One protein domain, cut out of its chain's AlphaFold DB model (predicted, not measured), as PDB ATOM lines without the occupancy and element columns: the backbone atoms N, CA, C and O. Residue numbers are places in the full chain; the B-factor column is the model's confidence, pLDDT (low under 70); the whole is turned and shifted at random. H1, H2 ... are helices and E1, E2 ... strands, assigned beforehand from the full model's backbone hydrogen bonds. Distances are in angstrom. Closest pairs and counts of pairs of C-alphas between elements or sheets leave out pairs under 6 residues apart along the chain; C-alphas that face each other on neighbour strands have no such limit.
ATOM      1  N   ASP A  26      49.770 -14.692  26.384       33.09
ATOM      2  CA  ASP A  26      49.378 -13.360  26.889       33.09
ATOM      3  C   ASP A  26      47.856 -13.157  26.969       33.09
ATOM      4  O   ASP A  26      47.369 -12.533  27.911       33.09
ATOM      5  N   ALA A  27      47.082 -13.770  26.067       37.97
ATOM      6  CA  ALA A  27      45.620 -13.809  26.180       37.97
ATOM      7  C   ALA A  27      45.161 -14.664  27.381       37.97
ATOM      8  O   ALA A  27      44.182 -14.338  28.056       37.97
ATOM      9  N   LEU A  28      45.915 -15.719  27.708       41.22
ATOM     10  CA  LEU A  28      45.652 -16.575  28.867       41.22
ATOM     11  C   LEU A  28      46.062 -15.928  30.202       41.22
ATOM     12  O   LEU A  28      45.361 -16.116  31.198       41.22
ATOM     13  N   LYS A  29      47.104 -15.081  30.232       36.94
ATOM     14  CA  LYS A  29      47.421 -14.239  31.408       36.94
ATOM     15  C   LYS A  29      46.280 -13.284  31.776       36.94
ATOM     16  O   LYS A  29      46.043 -13.045  32.958       36.94
ATOM     17  N   GLY A  30      45.553 -12.758  30.787       35.94
ATOM     18  CA  GLY A  30      44.394 -11.887  31.017       35.94
ATOM     19  C   GLY A  30      43.214 -12.606  31.685       35.94
ATOM     20  O   GLY A  30      42.586 -12.056  32.590       35.94
ATOM     21  N   LEU A  31      42.955 -13.861  31.304       40.91
ATOM     22  CA  LEU A  31      41.932 -14.711  31.933       40.91
ATOM     23  C   LEU A  31      42.317 -15.141  33.360       40.91
ATOM     24  O   LEU A  31      41.442 -15.241  34.223       40.91
ATOM     25  N   ALA A  32      43.615 -15.322  33.629       37.09
ATOM     26  CA  ALA A  32      44.140 -15.630  34.960       37.09
ATOM     27  C   ALA A  32      43.856 -14.514  35.981       37.09
ATOM     28  O   ALA A  32      43.476 -14.790  37.113       37.09
ATOM     29  N   LEU A  33      43.976 -13.247  35.576       38.31
ATOM     30  CA  LEU A  33      43.843 -12.099  36.482       38.31
ATOM     31  C   LEU A  33      42.393 -11.770  36.878       38.31
ATOM     32  O   LEU A  33      42.178 -11.167  37.929       38.31
ATOM     33  N   GLY A  34      41.404 -12.142  36.058       35.53
ATOM     34  CA  GLY A  34      40.007 -11.732  36.250       35.53
ATOM     35  C   GLY A  34      39.131 -12.701  37.052       35.53
ATOM     36  O   GLY A  34      38.161 -12.263  37.670       35.53
ATOM     37  N   VAL A  35      39.442 -14.003  37.045       41.16
ATOM     38  CA  VAL A  35      38.537 -15.045  37.583       41.16
ATOM     39  C   VAL A  35      39.116 -15.765  38.808       41.16
ATOM     40  O   VAL A  35      38.358 -16.202  39.674       41.16
ATOM     41  N   PHE A  36      40.443 -15.840  38.944       40.41
ATOM     42  CA  PHE A  36      41.108 -16.600  40.003       40.41
ATOM     43  C   PHE A  36      42.280 -15.780  40.547       40.41
ATOM     44  O   PHE A  36      43.314 -15.656  39.907       40.41
ATOM     45  N   GLY A  37      42.091 -15.136  41.701       35.91
ATOM     46  CA  GLY A  37      43.045 -14.156  42.229       35.91
ATOM     47  C   GLY A  37      44.504 -14.637  42.253       35.91
ATOM     48  O   GLY A  37      44.769 -15.768  42.628       35.91
ATOM     49  N   ALA A  38      45.419 -13.737  41.877       37.22
ATOM     50  CA  ALA A  38      46.864 -13.694  42.161       37.22
ATOM     51  C   ALA A  38      47.682 -15.011  42.157       37.22
ATOM     52  O   ALA A  38      48.731 -15.070  42.803       37.22
ATOM     53  N   HIS A  39      47.257 -16.045  41.433       39.28
ATOM     54  CA  HIS A  39      48.026 -17.271  41.242       39.28
ATOM     55  C   HIS A  39      48.462 -17.382  39.780       39.28
ATOM     56  O   HIS A  39      47.666 -17.224  38.856       39.28
ATOM     57  N   GLU A  40      49.765 -17.563  39.586       40.41
ATOM     58  CA  GLU A  40      50.426 -17.634  38.287       40.41
ATOM     59  C   GLU A  40      49.993 -18.922  37.573       40.41
ATOM     60  O   GLU A  40      50.327 -20.023  38.002       40.41
ATOM     61  N   ILE A  41      49.189 -18.795  36.514       46.38
ATOM     62  CA  ILE A  41      48.771 -19.942  35.704       46.38
ATOM     63  C   ILE A  41      49.923 -20.293  34.762       46.38
ATOM     64  O   ILE A  41      50.197 -19.565  33.806       46.38
ATOM     65  N   VAL A  42      50.589 -21.415  35.028       44.62
ATOM     66  CA  VAL A  42      51.580 -22.006  34.123       44.62
ATOM     67  C   VAL A  42      50.845 -22.922  33.146       44.62
ATOM     68  O   VAL A  42      50.165 -23.861  33.557       44.62
ATOM     69  N   ILE A  43      50.951 -22.624  31.852       47.59
ATOM     70  CA  ILE A  43      50.387 -23.441  30.772       47.59
ATOM     71  C   ILE A  43      51.552 -24.136  30.089       47.59
ATOM     72  O   ILE A  43      52.366 -23.485  29.434       47.59
ATOM     73  N   ASP A  44      51.631 -25.448  30.273       44.31
ATOM     74  CA  ASP A  44      52.672 -26.269  29.675       44.31
ATOM     75  C   ASP A  44      52.261 -26.672  28.251       44.31
ATOM     76  O   ASP A  44      51.347 -27.475  28.042       44.31
ATOM     77  N   ALA A  45      52.900 -26.048  27.260       43.97
ATOM     78  CA  ALA A  45      52.632 -26.288  25.844       43.97
ATOM     79  C   ALA A  45      53.198 -27.633  25.346       43.97
ATOM     80  O   ALA A  45      52.749 -28.121  24.307       43.97
ATOM     81  N   ASP A  46      54.120 -28.262  26.088       41.22
ATOM     82  CA  ASP A  46      54.727 -29.545  25.707       41.22
ATOM     83  C   ASP A  46      53.753 -30.731  25.873       41.22
ATOM     84  O   ASP A  46      54.005 -31.830  25.376       41.22
ATOM     85  N   LEU A  47      52.591 -30.511  26.506       44.34
ATOM     86  CA  LEU A  47      51.509 -31.493  26.649       44.34
ATOM     87  C   LEU A  47      50.521 -31.521  25.466       44.34
ATOM     88  O   LEU A  47      49.556 -32.287  25.506       44.34
ATOM     89  N   MET A  48      50.750 -30.747  24.394       47.16
ATOM     90  CA  MET A  48      49.937 -30.797  23.168       47.16
ATOM     91  C   MET A  48      50.226 -32.058  22.342       47.16
ATOM     92  O   MET A  48      50.819 -32.030  21.265       47.16
ATOM     93  N   LEU A  49      49.793 -33.201  22.863       46.84
ATOM     94  CA  LEU A  49      49.817 -34.474  22.164       46.84
ATOM     95  C   LEU A  49      48.594 -34.562  21.248       46.84
ATOM     96  O   LEU A  49      47.459 -34.638  21.710       46.84
ATOM     97  N   THR A  50      48.880 -34.620  19.947       54.22
ATOM     98  CA  THR A  50      47.990 -34.905  18.806       54.22
ATOM     99  C   THR A  50      47.283 -33.704  18.164       54.22
ATOM    100  O   THR A  50      46.408 -33.063  18.740       54.22
ATOM    101  N   SER A  51      47.669 -33.449  16.910       68.06
ATOM    102  CA  SER A  51      46.956 -32.623  15.934       68.06
ATOM    103  C   SER A  51      46.239 -33.524  14.928       68.06
ATOM    104  O   SER A  51      46.811 -34.536  14.508       68.06
ATOM    105  N   LEU A  52      45.052 -33.134  14.472       74.94
ATOM    106  CA  LEU A  52      44.326 -33.791  13.387       74.94
ATOM    107  C   LEU A  52      45.203 -33.920  12.135       74.94
ATOM    108  O   LEU A  52      45.783 -32.935  11.660       74.94
ATOM    109  N   SER A  53      45.259 -35.131  11.577       81.12
ATOM    110  CA  SER A  53      45.964 -35.396  10.323       81.12
ATOM    111  C   SER A  53      45.282 -34.692   9.136       81.12
ATOM    112  O   SER A  53      44.098 -34.352   9.212       81.12
ATOM    113  N   PRO A  54      45.985 -34.487   8.006       80.00
ATOM    114  CA  PRO A  54      45.371 -33.944   6.794       80.00
ATOM    115  C   PRO A  54      44.127 -34.722   6.337       80.00
ATOM    116  O   PRO A  54      43.121 -34.106   5.991       80.00
ATOM    117  N   ASP A  55      44.156 -36.056   6.418       85.75
ATOM    118  CA  ASP A  55      43.023 -36.913   6.043       85.75
ATOM    119  C   ASP A  55      41.833 -36.727   6.992       85.75
ATOM    120  O   ASP A  55      40.687 -36.630   6.556       85.75
ATOM    121  N   GLN A  56      42.099 -36.609   8.295       83.25
ATOM    122  CA  GLN A  56      41.069 -36.330   9.297       83.25
ATOM    123  C   GLN A  56      40.438 -34.949   9.092       83.25
ATOM    124  O   GLN A  56      39.225 -34.801   9.221       83.25
ATOM    125  N   ARG A  57      41.241 -33.945   8.724       84.06
ATOM    126  CA  ARG A  57      40.755 -32.597   8.394       84.06
ATOM    127  C   ARG A  57      39.862 -32.619   7.153       84.06
ATOM    128  O   ARG A  57      38.789 -32.025   7.180       84.06
ATOM    129  N   ALA A  58      40.261 -33.331   6.100       81.94
ATOM    130  CA  ALA A  58      39.447 -33.481   4.894       81.94
ATOM    131  C   ALA A  58      38.117 -34.198   5.187       81.94
ATOM    132  O   ALA A  58      37.061 -33.736   4.760       81.94
ATOM    133  N   LYS A  59      38.155 -35.275   5.983       90.75
ATOM    134  CA  LYS A  59      36.954 -36.016   6.388       90.75
ATOM    135  C   LYS A  59      36.010 -35.176   7.254       90.75
ATOM    136  O   LYS A  59      34.799 -35.255   7.073       90.75
ATOM    137  N   ALA A  60      36.538 -34.333   8.146       86.94
ATOM    138  CA  ALA A  60      35.724 -33.402   8.933       86.94
ATOM    139  C   ALA A  60      34.930 -32.445   8.031       86.94
ATOM    140  O   ALA A  60      33.736 -32.245   8.244       86.94
ATOM    141  N   VAL A  61      35.583 -31.894   7.000       85.25
ATOM    142  CA  VAL A  61      34.939 -31.009   6.017       85.25
ATOM    143  C   VAL A  61      33.865 -31.756   5.228       85.25
ATOM    144  O   VAL A  61      32.767 -31.234   5.071       85.25
ATOM    145  N   GLU A  62      34.142 -32.982   4.777       92.88
ATOM    146  CA  GLU A  62      33.161 -33.827   4.079       92.88
ATOM    147  C   GLU A  62      31.894 -34.045   4.922       92.88
ATOM    148  O   GLU A  62      30.786 -33.837   4.431       92.88
ATOM    149  N   ILE A  63      32.053 -34.405   6.200       92.31
ATOM    150  CA  ILE A  63      30.927 -34.621   7.121       92.31
ATOM    151  C   ILE A  63      30.154 -33.316   7.351       92.31
ATOM    152  O   ILE A  63      28.926 -33.313   7.281       92.31
ATOM    153  N   ALA A  64      30.856 -32.204   7.593       90.44
ATOM    154  CA  ALA A  64      30.228 -30.909   7.845       90.44
ATOM    155  C   ALA A  64      29.427 -30.405   6.630       90.44
ATOM    156  O   ALA A  64      28.278 -30.002   6.785       90.44
ATOM    157  N   LEU A  65      29.992 -30.478   5.419       91.50
ATOM    158  CA  LEU A  65      29.315 -30.065   4.180       91.50
ATOM    159  C   LEU A  65      28.211 -31.045   3.746       91.50
ATOM    160  O   LEU A  65      27.298 -30.672   3.010       91.50
ATOM    161  N   GLY A  66      28.276 -32.303   4.189       91.81
ATOM    162  CA  GLY A  66      27.224 -33.298   3.986       91.81
ATOM    163  C   GLY A  66      26.021 -33.140   4.921       91.81
ATOM    164  O   GLY A  66      24.999 -33.796   4.714       91.81
ATOM    165  N   TYR A  67      26.117 -32.298   5.954       94.81
ATOM    166  CA  TYR A  67      25.067 -32.149   6.954       94.81
ATOM    167  C   TYR A  67      23.888 -31.323   6.405       94.81
ATOM    168  O   TYR A  67      24.112 -30.200   5.949       94.81
ATOM    169  N   PRO A  68      22.627 -31.810   6.459       94.38
ATOM    170  CA  PRO A  68      21.514 -31.156   5.765       94.38
ATOM    171  C   PRO A  68      21.293 -29.674   6.123       94.38
ATOM    172  O   PRO A  68      21.113 -28.887   5.199       94.38
ATOM    173  N   PRO A  69      21.382 -29.242   7.400       92.81
ATOM    174  CA  PRO A  69      21.308 -27.818   7.739       92.81
ATOM    175  C   PRO A  69      22.402 -26.962   7.090       92.81
ATOM    176  O   PRO A  69      22.146 -25.827   6.713       92.81
ATOM    177  N   VAL A  70      23.617 -27.496   6.932       89.44
ATOM    178  CA  VAL A  70      24.706 -26.787   6.241       89.44
ATOM    179  C   VAL A  70      24.425 -26.732   4.741       89.44
ATOM    180  O   VAL A  70      24.635 -25.690   4.132       89.44
ATOM    181  N   GLN A  71      23.901 -27.811   4.150       93.06
ATOM    182  CA  GLN A  71      23.506 -27.814   2.738       93.06
ATOM    183  C   GLN A  71      22.436 -26.766   2.437       93.06
ATOM    184  O   GLN A  71      22.589 -26.031   1.470       93.06
ATOM    185  N   GLU A  72      21.416 -26.640   3.290       92.00
ATOM    186  CA  GLU A  72      20.375 -25.614   3.154       92.00
ATOM    187  C   GLU A  72      20.966 -24.195   3.192       92.00
ATOM    188  O   GLU A  72      20.611 -23.349   2.375       92.00
ATOM    189  N   MET A  73      21.933 -23.935   4.081       89.69
ATOM    190  CA  MET A  73      22.626 -22.639   4.126       89.69
ATOM    191  C   MET A  73      23.467 -22.367   2.874       89.69
ATOM    192  O   MET A  73      23.628 -21.211   2.493       89.69
ATOM    193  N   LEU A  74      24.014 -23.411   2.247       89.38
ATOM    194  CA  LEU A  74      24.838 -23.295   1.045       89.38
ATOM    195  C   LEU A  74      24.017 -23.048  -0.234       89.38
ATOM    196  O   LEU A  74      24.596 -22.667  -1.248       89.38
ATOM    197  N   GLU A  75      22.695 -23.246  -0.220       90.31
ATOM    198  CA  GLU A  75      21.840 -23.003  -1.394       90.31
ATOM    199  C   GLU A  75      21.667 -21.510  -1.720       90.31
ATOM    200  O   GLU A  75      21.411 -21.161  -2.873       90.31
ATOM    201  N   ASP A  76      21.802 -20.636  -0.720       84.00
ATOM    202  CA  ASP A  76      21.509 -19.198  -0.819       84.00
ATOM    203  C   ASP A  76      22.770 -18.312  -0.754       84.00
ATOM    204  O   ASP A  76      22.680 -17.112  -0.491       84.00
ATOM    205  N   VAL A  77      23.957 -18.889  -0.969       84.31
ATOM    206  CA  VAL A  77      25.255 -18.188  -0.901       84.31
ATOM    207  C   VAL A  77      25.976 -18.260  -2.243       84.31
ATOM    208  O   VAL A  77      25.822 -19.221  -2.993       84.31
ATOM    209  N   ASP A  78      26.781 -17.246  -2.549       82.50
ATOM    210  CA  ASP A  78      27.524 -17.174  -3.812       82.50
ATOM    211  C   ASP A  78      28.858 -17.922  -3.737       82.50
ATOM    212  O   ASP A  78      29.305 -18.505  -4.726       82.50
ATOM    213  N   ASP A  79      29.498 -17.904  -2.566       83.25
ATOM    214  CA  ASP A  79      30.764 -18.588  -2.319       83.25
ATOM    215  C   ASP A  79      30.884 -19.024  -0.851       83.25
ATOM    216  O   ASP A  79      30.195 -18.511   0.038       83.25
ATOM    217  N   TYR A  80      31.779 -19.971  -0.575       82.25
ATOM    218  CA  TYR A  80      32.124 -20.356   0.785       82.25
ATOM    219  C   TYR A  80      33.583 -20.796   0.913       82.25
ATOM    220  O   TYR A  80      34.214 -21.288  -0.020       82.25
ATOM    221  N   SER A  81      34.127 -20.672   2.121       76.56
ATOM    222  CA  SER A  81      35.442 -21.220   2.465       76.56
ATOM    223  C   SER A  81      35.387 -21.989   3.777       76.56
ATOM    224  O   SER A  81      34.560 -21.703   4.640       76.56
ATOM    225  N   THR A  82      36.268 -22.977   3.929       72.75
ATOM    226  CA  THR A  82      36.304 -23.850   5.107       72.75
ATOM    227  C   THR A  82      37.678 -23.847   5.759       72.75
ATOM    228  O   THR A  82      38.696 -23.900   5.066       72.75
ATOM    229  N   SER A  83      37.721 -23.884   7.085       73.69
ATOM    230  CA  SER A  83      38.938 -24.161   7.851       73.69
ATOM    231  C   SER A  83      38.652 -25.154   8.975       73.69
ATOM    232  O   SER A  83      37.514 -25.279   9.414       73.69
ATOM    233  N   VAL A  84      39.672 -25.897   9.412       76.00
ATOM    234  CA  VAL A  84      39.521 -26.945  10.434       76.00
ATOM    235  C   VAL A  84      40.484 -26.695  11.584       76.00
ATOM    236  O   VAL A  84      41.684 -26.496  11.359       76.00
ATOM    237  N   ALA A  85      39.971 -26.756  12.808       79.06
ATOM    238  CA  ALA A  85      40.729 -26.617  14.042       79.06
ATOM    239  C   ALA A  85      40.561 -27.843  14.952       79.06
ATOM    240  O   ALA A  85      39.532 -28.522  14.936       79.06
ATOM    241  N   ASP A  86      41.598 -28.106  15.744       76.50
ATOM    242  CA  ASP A  86      41.583 -29.090  16.823       76.50
ATOM    243  C   ASP A  86      40.733 -28.563  17.994       76.50
ATOM    244  O   ASP A  86      40.764 -27.368  18.305       76.50
ATOM    245  N   VAL A  87      39.970 -29.440  18.649       75.31
ATOM    246  CA  VAL A  87      39.168 -29.075  19.827       75.31
ATOM    247  C   VAL A  87      39.916 -29.470  21.091       75.31
ATOM    248  O   VAL A  87      40.327 -30.616  21.238       75.31
ATOM    249  N   TYR A  88      40.055 -28.534  22.029       74.06
ATOM    250  CA  TYR A  88      40.730 -28.761  23.306       74.06
ATOM    251  C   TYR A  88      39.756 -28.624  24.475       74.06
ATOM    252  O   TYR A  88      38.887 -27.752  24.488       74.06
ATOM    253  N   GLU A  89      39.930 -29.467  25.484       70.62
ATOM    254  CA  GLU A  89      39.263 -29.379  26.775       70.62
ATOM    255  C   GLU A  89      40.231 -28.839  27.830       70.62
ATOM    256  O   GLU A  89      41.392 -29.235  27.898       70.62
ATOM    257  N   LEU A  90      39.744 -27.920  28.663       71.06
ATOM    258  CA  LEU A  90      40.494 -27.388  29.795       71.06
ATOM    259  C   LEU A  90      40.246 -28.278  31.014       71.06
ATOM    260  O   LEU A  90      39.113 -28.373  31.487       71.06
ATOM    261  N   GLN A  91      41.298 -28.879  31.561       68.00
ATOM    262  CA  GLN A  91      41.223 -29.662  32.791       68.00
ATOM    263  C   GLN A  91      42.126 -29.067  33.869       68.00
ATOM    264  O   GLN A  91      43.306 -28.817  33.640       68.00
ATOM    265  N   ALA A  92      41.581 -28.861  35.068       71.69
ATOM    266  CA  ALA A  92      42.392 -28.521  36.230       71.69
ATOM    267  C   ALA A  92      43.173 -29.761  36.692       71.69
ATOM    268  O   ALA A  92      42.574 -30.806  36.956       71.69
ATOM    269  N   ILE A  93      44.490 -29.632  36.806       71.19
ATOM    270  CA  ILE A  93      45.399 -30.670  37.293       71.19
ATOM    271  C   ILE A  93      46.150 -30.172  38.530       71.19
ATOM    272  O   ILE A  93      46.319 -28.968  38.740       71.19
ATOM    273  N   ASP A  94      46.591 -31.107  39.366       70.31
ATOM    274  CA  ASP A  94      47.440 -30.794  40.513       70.31
ATOM    275  C   ASP A  94      48.857 -30.466  40.017       70.31
ATOM    276  O   ASP A  94      49.550 -31.333  39.484       70.31
ATOM    277  N   GLY A  95      49.259 -29.199  40.132       63.16
ATOM    278  CA  GLY A  95      50.569 -28.696  39.709       63.16
ATOM    279  C   GLY A  95      51.655 -28.836  40.778       63.16
ATOM    280  O   GLY A  95      52.708 -28.206  40.665       63.16
ATOM    281  N   GLY A  96      51.412 -29.622  41.833       67.00
ATOM    282  CA  GLY A  96      52.380 -29.857  42.902       67.00
ATOM    283  C   GLY A  96      52.677 -28.583  43.697       67.00
ATOM    284  O   GLY A  96      51.766 -27.924  44.196       67.00
ATOM    285  N   ASP A  97      53.957 -28.214  43.806       59.19
ATOM    286  CA  ASP A  97      54.422 -27.079  44.624       59.19
ATOM    287  C   ASP A  97      53.926 -25.701  44.131       59.19
ATOM    288  O   ASP A  97      54.019 -24.713  44.861       59.19
ATOM    289  N   HIS A  98      53.371 -25.625  42.915       55.88
ATOM    290  CA  HIS A  98      52.873 -24.390  42.298       55.88
ATOM    291  C   HIS A  98      51.340 -24.227  42.357       55.88
ATOM    292  O   HIS A  98      50.811 -23.231  41.866       55.88
ATOM    293  N   GLY A  99      50.616 -25.153  42.998       65.62
ATOM    294  CA  GLY A  99      49.153 -25.110  43.103       65.62
ATOM    295  C   GLY A  99      48.428 -25.673  41.873       65.62
ATOM    296  O   GLY A  99      48.970 -26.490  41.134       65.62
ATOM    297  N   THR A 100      47.167 -25.283  41.663       58.75
ATOM    298  CA  THR A 100      46.332 -25.803  40.565       58.75
ATOM    299  C   THR A 100      46.839 -25.321  39.206       58.75
ATOM    300  O   THR A 100      46.881 -24.120  38.953       58.75
ATOM    301  N   SER A 101      47.155 -26.254  38.310       58.50
ATOM    302  CA  SER A 101      47.524 -25.972  36.918       58.50
ATOM    303  C   SER A 101      46.382 -26.318  35.963       58.50
ATOM    304  O   SER A 101      45.444 -27.028  36.329       58.50
ATOM    305  N   ILE A 102      46.429 -25.798  34.738       63.62
ATOM    306  CA  ILE A 102      45.425 -26.070  33.705       63.62
ATOM    307  C   ILE A 102      46.100 -26.819  32.561       63.62
ATOM    308  O   ILE A 102      47.020 -26.302  31.932       63.62
ATOM    309  N   ALA A 103      45.617 -28.024  32.281       62.94
ATOM    310  CA  ALA A 103      45.976 -28.787  31.100       62.94
ATOM    311  C   ALA A 103      44.987 -28.498  29.967       62.94
ATOM    312  O   ALA A 103      43.772 -28.491  30.174       62.94
ATOM    313  N   LEU A 104      45.519 -28.289  28.764       61.72
ATOM    314  CA  LEU A 104      44.762 -28.323  27.518       61.72
ATOM    315  C   LEU A 104      44.857 -29.739  26.957       61.72
ATOM    316  O   LEU A 104      45.910 -30.147  26.471       61.72
ATOM    317  N   LEU A 105      43.769 -30.493  27.036       63.25
ATOM    318  CA  LEU A 105      43.697 -31.850  26.514       63.25
ATOM    319  C   LEU A 105      43.013 -31.824  25.154       63.25
ATOM    320  O   LEU A 105      41.862 -31.410  25.048       63.25
ATOM    321  N   SER A 106      43.718 -32.259  24.112       66.75
ATOM    322  CA  SER A 106      43.114 -32.456  22.793       66.75
ATOM    323  C   SER A 106      41.969 -33.461  22.914       66.75
ATOM    324  O   SER A 106      42.154 -34.569  23.426       66.75
ATOM    325  N   LYS A 107      40.773 -33.081  22.459       72.06
ATOM    326  CA  LYS A 107      39.682 -34.028  22.260       72.06
ATOM    327  C   LYS A 107      39.992 -34.803  20.997       72.06
ATOM    328  O   LYS A 107      39.696 -34.364  19.886       72.06
ATOM    329  N   GLU A 108      40.620 -35.956  21.188       72.50
ATOM    330  CA  GLU A 108      40.943 -36.847  20.087       72.50
ATOM    331  C   GLU A 108      39.716 -37.061  19.197       72.50
ATOM    332  O   GLU A 108      38.625 -37.368  19.681       72.50
ATOM    333  N   ARG A 109      39.920 -36.934  17.880       77.25
ATOM    334  CA  ARG A 109      38.906 -37.224  16.851       77.25
ATOM    335  C   ARG A 109      37.683 -36.304  16.886       77.25
ATOM    336  O   ARG A 109      36.707 -36.591  16.203       77.25
ATOM    337  N   VAL A 110      37.754 -35.181  17.594       85.12
ATOM    338  CA  VAL A 110      36.789 -34.092  17.456       85.12
ATOM    339  C   VAL A 110      37.430 -32.972  16.647       85.12
ATOM    340  O   VAL A 110      38.540 -32.532  16.943       85.12
ATOM    341  N   ALA A 111      36.725 -32.507  15.621       82.69
ATOM    342  CA  ALA A 111      37.170 -31.420  14.762       82.69
ATOM    343  C   ALA A 111      36.156 -30.279  14.781       82.69
ATOM    344  O   ALA A 111      34.951 -30.513  14.722       82.69
ATOM    345  N   LEU A 112      36.645 -29.043  14.822       84.06
ATOM    346  CA  LEU A 112      35.827 -27.860  14.590       84.06
ATOM    347  C   LEU A 112      36.027 -27.412  13.145       84.06
ATOM    348  O   LEU A 112      37.144 -27.070  12.756       84.06
ATOM    349  N   VAL A 113      34.960 -27.408  12.356       77.94
ATOM    350  CA  VAL A 113      34.950 -26.893  10.987       77.94
ATOM    351  C   VAL A 113      34.314 -25.508  11.002       77.94
ATOM    352  O   VAL A 113      33.146 -25.366  11.346       77.94
ATOM    353  N   ASP A 114      35.079 -24.484  10.641       79.12
ATOM    354  CA  ASP A 114      34.572 -23.126  10.426       79.12
ATOM    355  C   ASP A 114      34.276 -22.945   8.937       79.12
ATOM    356  O   ASP A 114      35.177 -23.064   8.100       79.12
ATOM    357  N   ILE A 115      33.008 -22.699   8.620       79.69
ATOM    358  CA  ILE A 115      32.484 -22.458   7.283       79.69
ATOM    359  C   ILE A 115      32.126 -20.979   7.191       79.69
ATOM    360  O   ILE A 115      31.214 -20.494   7.860       79.69
ATOM    361  N   ARG A 116      32.820 -20.253   6.322       76.19
ATOM    362  CA  ARG A 116      32.512 -18.858   6.017       76.19
ATOM    363  C   ARG A 116      31.692 -18.800   4.750       76.19
ATOM    364  O   ARG A 116      32.212 -19.089   3.677       76.19
ATOM    365  N   LEU A 117      30.438 -18.416   4.905       81.56
ATOM    366  CA  LEU A 117      29.474 -18.206   3.840       81.56
ATOM    367  C   LEU A 117      29.573 -16.764   3.349       81.56
ATOM    368  O   LEU A 117      29.589 -15.842   4.167       81.56
ATOM    369  N   ILE A 118      29.650 -16.578   2.035       78.00
ATOM    370  CA  ILE A 118      29.783 -15.275   1.388       78.00
ATOM    371  C   ILE A 118      28.593 -15.086   0.455       78.00
ATOM    372  O   ILE A 118      28.353 -15.898  -0.439       78.00
ATOM    373  N   LYS A 119      27.863 -13.992   0.660       81.56
ATOM    374  CA  LYS A 119      26.722 -13.609  -0.163       81.56
ATOM    375  C   LYS A 119      26.913 -12.220  -0.741       81.56
ATOM    376  O   LYS A 119      27.256 -11.277  -0.034       81.56
ATOM    377  N   ASP A 120      26.689 -12.101  -2.033       76.62
ATOM    378  CA  ASP A 120      26.790 -10.882  -2.803       76.62
ATOM    379  C   ASP A 120      25.442 -10.167  -2.851       76.62
ATOM    380  O   ASP A 120      24.466 -10.653  -3.424       76.62
ATOM    381  N   TYR A 121      25.381  -8.975  -2.263       73.94
ATOM    382  CA  TYR A 121      24.178  -8.148  -2.291       73.94
ATOM    383  C   TYR A 121      24.237  -7.037  -3.341       73.94
ATOM    384  O   TYR A 121      23.395  -6.129  -3.308       73.94
ATOM    385  N   ARG A 122      25.189  -7.089  -4.289       62.12
ATOM    386  CA  ARG A 122      25.287  -6.118  -5.387       62.12
ATOM    387  C   ARG A 122      23.934  -5.951  -6.085       62.12
ATOM    388  O   ARG A 122      23.366  -6.880  -6.652       62.12
ATOM    389  N   GLY A 123      23.418  -4.722  -6.048       59.88
ATOM    390  CA  GLY A 123      22.138  -4.339  -6.655       59.88
ATOM    391  C   GLY A 123      20.943  -4.269  -5.695       59.88
ATOM    392  O   GLY A 123      19.943  -3.650  -6.055       59.88
ATOM    393  N   VAL A 124      21.044  -4.819  -4.478       60.09
ATOM    394  CA  VAL A 124      20.018  -4.689  -3.421       60.09
ATOM    395  C   VAL A 124      20.467  -3.687  -2.357       60.09
ATOM    396  O   VAL A 124      19.739  -2.747  -2.038       60.09
ATOM    397  N   PHE A 125      21.704  -3.837  -1.886       54.97
ATOM    398  CA  PHE A 125      22.406  -2.887  -1.025       54.97
ATOM    399  C   PHE A 125      23.675  -2.439  -1.766       54.97
ATOM    400  O   PHE A 125      24.230  -3.198  -2.558       54.97
ATOM    401  N   ARG A 126      24.076  -1.168  -1.636       56.75
ATOM    402  CA  ARG A 126      25.139  -0.550  -2.457       56.75
ATOM    403  C   ARG A 126      26.481  -1.278  -2.289       56.75
ATOM    404  O   ARG A 126      27.225  -0.963  -1.371       56.75
ATOM    405  N   ASP A 127      26.791  -2.185  -3.211       63.53
ATOM    406  CA  ASP A 127      28.066  -2.904  -3.313       63.53
ATOM    407  C   ASP A 127      28.525  -3.570  -2.001       63.53
ATOM    408  O   ASP A 127      29.701  -3.515  -1.643       63.53
ATOM    409  N   GLU A 128      27.610  -4.220  -1.284       63.88
ATOM    410  CA  GLU A 128      27.904  -4.933  -0.035       63.88
ATOM    411  C   GLU A 128      27.973  -6.451  -0.243       63.88
ATOM    412  O   GLU A 128      27.236  -7.015  -1.052       63.88
ATOM    413  N   PHE A 129      28.828  -7.107   0.540       68.44
ATOM    414  CA  PHE A 129      28.823  -8.556   0.726       68.44
ATOM    415  C   PHE A 129      28.433  -8.882   2.164       68.44
ATOM    416  O   PHE A 129      28.902  -8.228   3.096       68.44
ATOM    417  N   GLY A 130      27.594  -9.893   2.355       73.38
ATOM    418  CA  GLY A 130      27.369 -10.512   3.651       73.38
ATOM    419  C   GLY A 130      28.360 -11.638   3.875       73.38
ATOM    420  O   GLY A 130      28.581 -12.468   2.993       73.38
ATOM    421  N   VAL A 131      28.950 -11.670   5.063       76.00
ATOM    422  CA  VAL A 131      29.769 -12.788   5.523       76.00
ATOM    423  C   VAL A 131      29.130 -13.372   6.771       76.00
ATOM    424  O   VAL A 131      28.927 -12.664   7.760       76.00
ATOM    425  N   LYS A 132      28.838 -14.672   6.748       80.62
ATOM    426  CA  LYS A 132      28.312 -15.418   7.896       80.62
ATOM    427  C   LYS A 132      29.260 -16.563   8.234       80.62
ATOM    428  O   LYS A 132      29.564 -17.391   7.382       80.62
ATOM    429  N   ALA A 133      29.736 -16.604   9.474       79.75
ATOM    430  CA  ALA A 133      30.531 -17.724   9.973       79.75
ATOM    431  C   ALA A 133      29.605 -18.782  10.581       79.75
ATOM    432  O   ALA A 133      28.732 -18.451  11.383       79.75
ATOM    433  N   VAL A 134      29.805 -20.042  10.220       81.56
ATOM    434  CA  VAL A 134      29.082 -21.197  10.754       81.56
ATOM    435  C   VAL A 134      30.114 -22.182  11.270       81.56
ATOM    436  O   VAL A 134      30.962 -22.657  10.522       81.56
ATOM    437  N   LYS A 135      30.052 -22.488  12.561       84.31
ATOM    438  CA  LYS A 135      30.968 -23.425  13.206       84.31
ATOM    439  C   LYS A 135      30.266 -24.756  13.390       84.31
ATOM    440  O   LYS A 135      29.175 -24.809  13.946       84.31
ATOM    441  N   VAL A 136      30.898 -25.826  12.935       86.62
ATOM    442  CA  VAL A 136      30.361 -27.185  12.981       86.62
ATOM    443  C   VAL A 136      31.341 -28.062  13.738       86.62
ATOM    444  O   VAL A 136      32.472 -28.268  13.297       86.62
ATOM    445  N   THR A 137      30.920 -28.597  14.876       89.38
ATOM    446  CA  THR A 137      31.725 -29.550  15.642       89.38
ATOM    447  C   THR A 137      31.402 -30.961  15.167       89.38
ATOM    448  O   THR A 137      30.254 -31.401  15.245       89.38
ATOM    449  N   VAL A 138      32.411 -31.677  14.683       88.25
ATOM    450  CA  VAL A 138      32.296 -33.010  14.084       88.25
ATOM    451  C   VAL A 138      32.989 -34.042  14.962       88.25
ATOM    452  O   VAL A 138      34.138 -33.855  15.365       88.25
ATOM    453  N   ASP A 139      32.301 -35.150  15.210       89.88
ATOM    454  CA  ASP A 139      32.897 -36.377  15.724       89.88
ATOM    455  C   ASP A 139      33.367 -37.232  14.536       89.88
ATOM    456  O   ASP A 139      32.560 -37.710  13.736       89.88
ATOM    457  N   LEU A 140      34.682 -37.397  14.394       88.62
ATOM    458  CA  LEU A 140      35.296 -38.172  13.313       88.62
ATOM    459  C   LEU A 140      35.232 -39.684  13.536       88.62
ATOM    460  O   LEU A 140      35.520 -40.434  12.607       88.62
ATOM    461  N   LEU A 141      34.933 -40.143  14.753       88.44
ATOM    462  CA  LEU A 141      34.774 -41.565  15.044       88.44
ATOM    463  C   LEU A 141      33.372 -42.039  14.665       88.44
ATOM    464  O   LEU A 141      33.232 -43.065  14.006       88.44
ATOM    465  N   GLU A 142      32.364 -41.276  15.076       91.44
ATOM    466  CA  GLU A 142      30.955 -41.565  14.789       91.44
ATOM    467  C   GLU A 142      30.501 -40.992  13.431       91.44
ATOM    468  O   GLU A 142      29.369 -41.210  13.011       91.44
ATOM    469  N   GLU A 143      31.385 -40.262  12.740       91.00
ATOM    470  CA  GLU A 143      31.144 -39.573  11.464       91.00
ATOM    471  C   GLU A 143      29.881 -38.693  11.467       91.00
ATOM    472  O   GLU A 143      29.115 -38.659  10.502       91.00
ATOM    473  N   GLN A 144      29.658 -37.959  12.559       92.00
ATOM    474  CA  GLN A 144      28.442 -37.169  12.760       92.00
ATOM    475  C   GLN A 144      28.730 -35.753  13.258       92.00
ATOM    476  O   GLN A 144      29.723 -35.484  13.937       92.00
ATOM    477  N   VAL A 145      27.809 -34.840  12.954       90.94
ATOM    478  CA  VAL A 145      27.807 -33.489  13.520       90.94
ATOM    479  C   VAL A 145      27.270 -33.545  14.948       90.94
ATOM    480  O   VAL A 145      26.174 -34.048  15.186       90.94
ATOM    481  N   MET A 146      28.041 -33.015  15.893       87.25
ATOM    482  CA  MET A 146      27.646 -32.904  17.299       87.25
ATOM    483  C   MET A 146      26.939 -31.583  17.594       87.25
ATOM    484  O   MET A 146      25.969 -31.554  18.349       87.25
ATOM    485  N   GLU A 147      27.438 -30.489  17.021       88.69
ATOM    486  CA  GLU A 147      26.963 -29.137  17.305       88.69
ATOM    487  C   GLU A 147      27.145 -28.236  16.086       88.69
ATOM    488  O   GLU A 147      28.090 -28.403  15.312       88.69
ATOM    489  N   ILE A 148      26.230 -27.280  15.938       86.94
ATOM    490  CA  ILE A 148      26.306 -26.207  14.957       86.94
ATOM    491  C   ILE A 148      26.057 -24.877  15.665       86.94
ATOM    492  O   ILE A 148      25.067 -24.717  16.380       86.94
ATOM    493  N   GLU A 149      26.958 -23.927  15.461       84.56
ATOM    494  CA  GLU A 149      26.815 -22.552  15.920       84.56
ATOM    495  C   GLU A 149      26.797 -21.625  14.708       84.56
ATOM    496  O   GLU A 149      27.732 -21.590  13.906       84.56
ATOM    497  N   GLU A 150      25.733 -20.841  14.584       83.25
ATOM    498  CA  GLU A 150      25.599 -19.851  13.524       83.25
ATOM    499  C   GLU A 150      25.960 -18.465  14.054       83.25
ATOM    500  O   GLU A 150      25.355 -17.958  15.001       83.25
ATOM    501  N   GLY A 151      26.942 -17.834  13.421       75.44
ATOM    502  CA  GLY A 151      27.256 -16.434  13.642       75.44
ATOM    503  C   GLY A 151      26.220 -15.511  13.004       75.44
ATOM    504  O   GLY A 151      25.497 -15.879  12.076       75.44
ATOM    505  N   THR A 152      26.177 -14.274  13.491       76.19
ATOM    506  CA  THR A 152      25.428 -13.201  12.834       76.19
ATOM    507  C   THR A 152      26.089 -12.866  11.501       76.19
ATOM    508  O   THR A 152      27.313 -12.764  11.422       76.19
ATOM    509  N   GLU A 153      25.282 -12.670  10.463       74.31
ATOM    510  CA  GLU A 153      25.767 -12.163   9.186       74.31
ATOM    511  C   GLU A 153      26.245 -10.714   9.336       74.31
ATOM    512  O   GLU A 153      25.550  -9.864   9.898       74.31
ATOM    513  N   VAL A 154      27.454 -10.444   8.854       71.19
ATOM    514  CA  VAL A 154      28.064  -9.116   8.872       71.19
ATOM    515  C   VAL A 154      28.148  -8.608   7.442       71.19
ATOM    516  O   VAL A 154      28.770  -9.244   6.593       71.19
ATOM    517  N   HIS A 155      27.556  -7.444   7.185       65.81
ATOM    518  CA  HIS A 155      27.683  -6.761   5.903       65.81
ATOM    519  C   HIS A 155      28.990  -5.970   5.868       65.81
ATOM    520  O   HIS A 155      29.251  -5.129   6.732       65.81
ATOM    521  N   THR A 156      29.818  -6.243   4.867       53.88
ATOM    522  CA  THR A 156      31.065  -5.524   4.609       53.88
ATOM    523  C   THR A 156      30.995  -4.885   3.231       53.88
ATOM    524  O   THR A 156      30.624  -5.542   2.256       53.88
ATOM    525  N   SER A 157      31.345  -3.604   3.134       53.41
ATOM    526  CA  SER A 157      31.423  -2.906   1.848       53.41
ATOM    527  C   SER A 157      32.510  -3.519   0.963       53.41
ATOM    528  O   SER A 157      33.571  -3.901   1.463       53.41
ATOM    529  N   ASN A 158      32.267  -3.573  -0.350       48.25
ATOM    530  CA  ASN A 158      33.292  -3.880  -1.343       48.25
ATOM    531  C   ASN A 158      34.521  -2.997  -1.109       48.25
ATOM    532  O   ASN A 158      34.451  -1.779  -1.283       48.25
TER     533      ASN A 158
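Overview. This is residues 26 to 158 of the 258 residues of an uncharacterized protein of miscellaneous Crenarchaeota group archaeon SMTZ1-55 (UniProt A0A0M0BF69). A long, twisted antiparallel sheet makes the longest axis; the hairpin E1 and E2 reaches past the other strands as a two-stranded arm, while E3, E4 and E5 widen its other part. H2 and H3 pack on that wider part, and H1, on a long link, lies off the sheet with no contact to any named element. The printed part has 133 residues, with H1 H2 H3 E1 E2 E3 E4 E5 along it; the class is mixed, helices and strands, and the sheet is branched at E3. The whole is loose, with a radius of gyration of the C-alphas of 19.3 A, and elongated, spanning 64 by 35 by 20 A.

Arrangement. H1, residues 26 to 35, is not on the sheet and touches no helix. H2, residues 54 to 65, is on the sheet; the closest C-alphas of H2 and E2, residues 100 to 120, are those of Ala 60 and Ala 111, 6.3 A apart. H3, residues 68 to 74, is close to H2 but not clearly touching, about perpendicular at 89 degrees, with the C-alphas of Leu 65 and Gln 71 closest at 6.4 A. H3 is on the sheet at a height over the sheet of 9.5 A. E1, residues 79 to 94, forms a hairpin with E2, antiparallel at 166 degrees; N 85 and O 112 are 2.8 A apart. E3, residues 128 to 139, lies on the other side of E2, antiparallel at 140 degrees, with N 113 and O 136 at 2.8 A. These strands and E4, residues 144 to 150, form a meander, each strand the antiparallel neighbour of the one before; N 135 and O 149 of E3 and E4 are 2.8 A apart. E5, residues 154 to 157, is on the same side of E3 as E4, with N 131 and O 154 at 2.9 A. Every O i to N i+4 pair is within hydrogen-bond range in H2 and H3, and 3 of 6 are in H1.

Along the chain. H1 begins at C-alpha 26, (49.378, -13.360, 26.889), and H2 measures 16.7 A. E1 measures 47.6 A and ends at C-alpha 94, (47.440, -30.794, 40.513). E2 measures 49.9 A and bends by 75 degrees at residue 109. E3 measures 35.5 A and E4 17.6 A. E5 ends at C-alpha 157, (31.423, -2.906, 1.848).

Size, cuts and confidence. The C-alphas of Asp 97 and Gly 123, the two farthest apart, are 64.7 A apart. The printed part has no cut. The link from H1 to H2, 18 residues, is long. The mean pLDDT of the printed part is 70.7; 51 residues are under 70, among them residues 26 to 51 and 95 to 106.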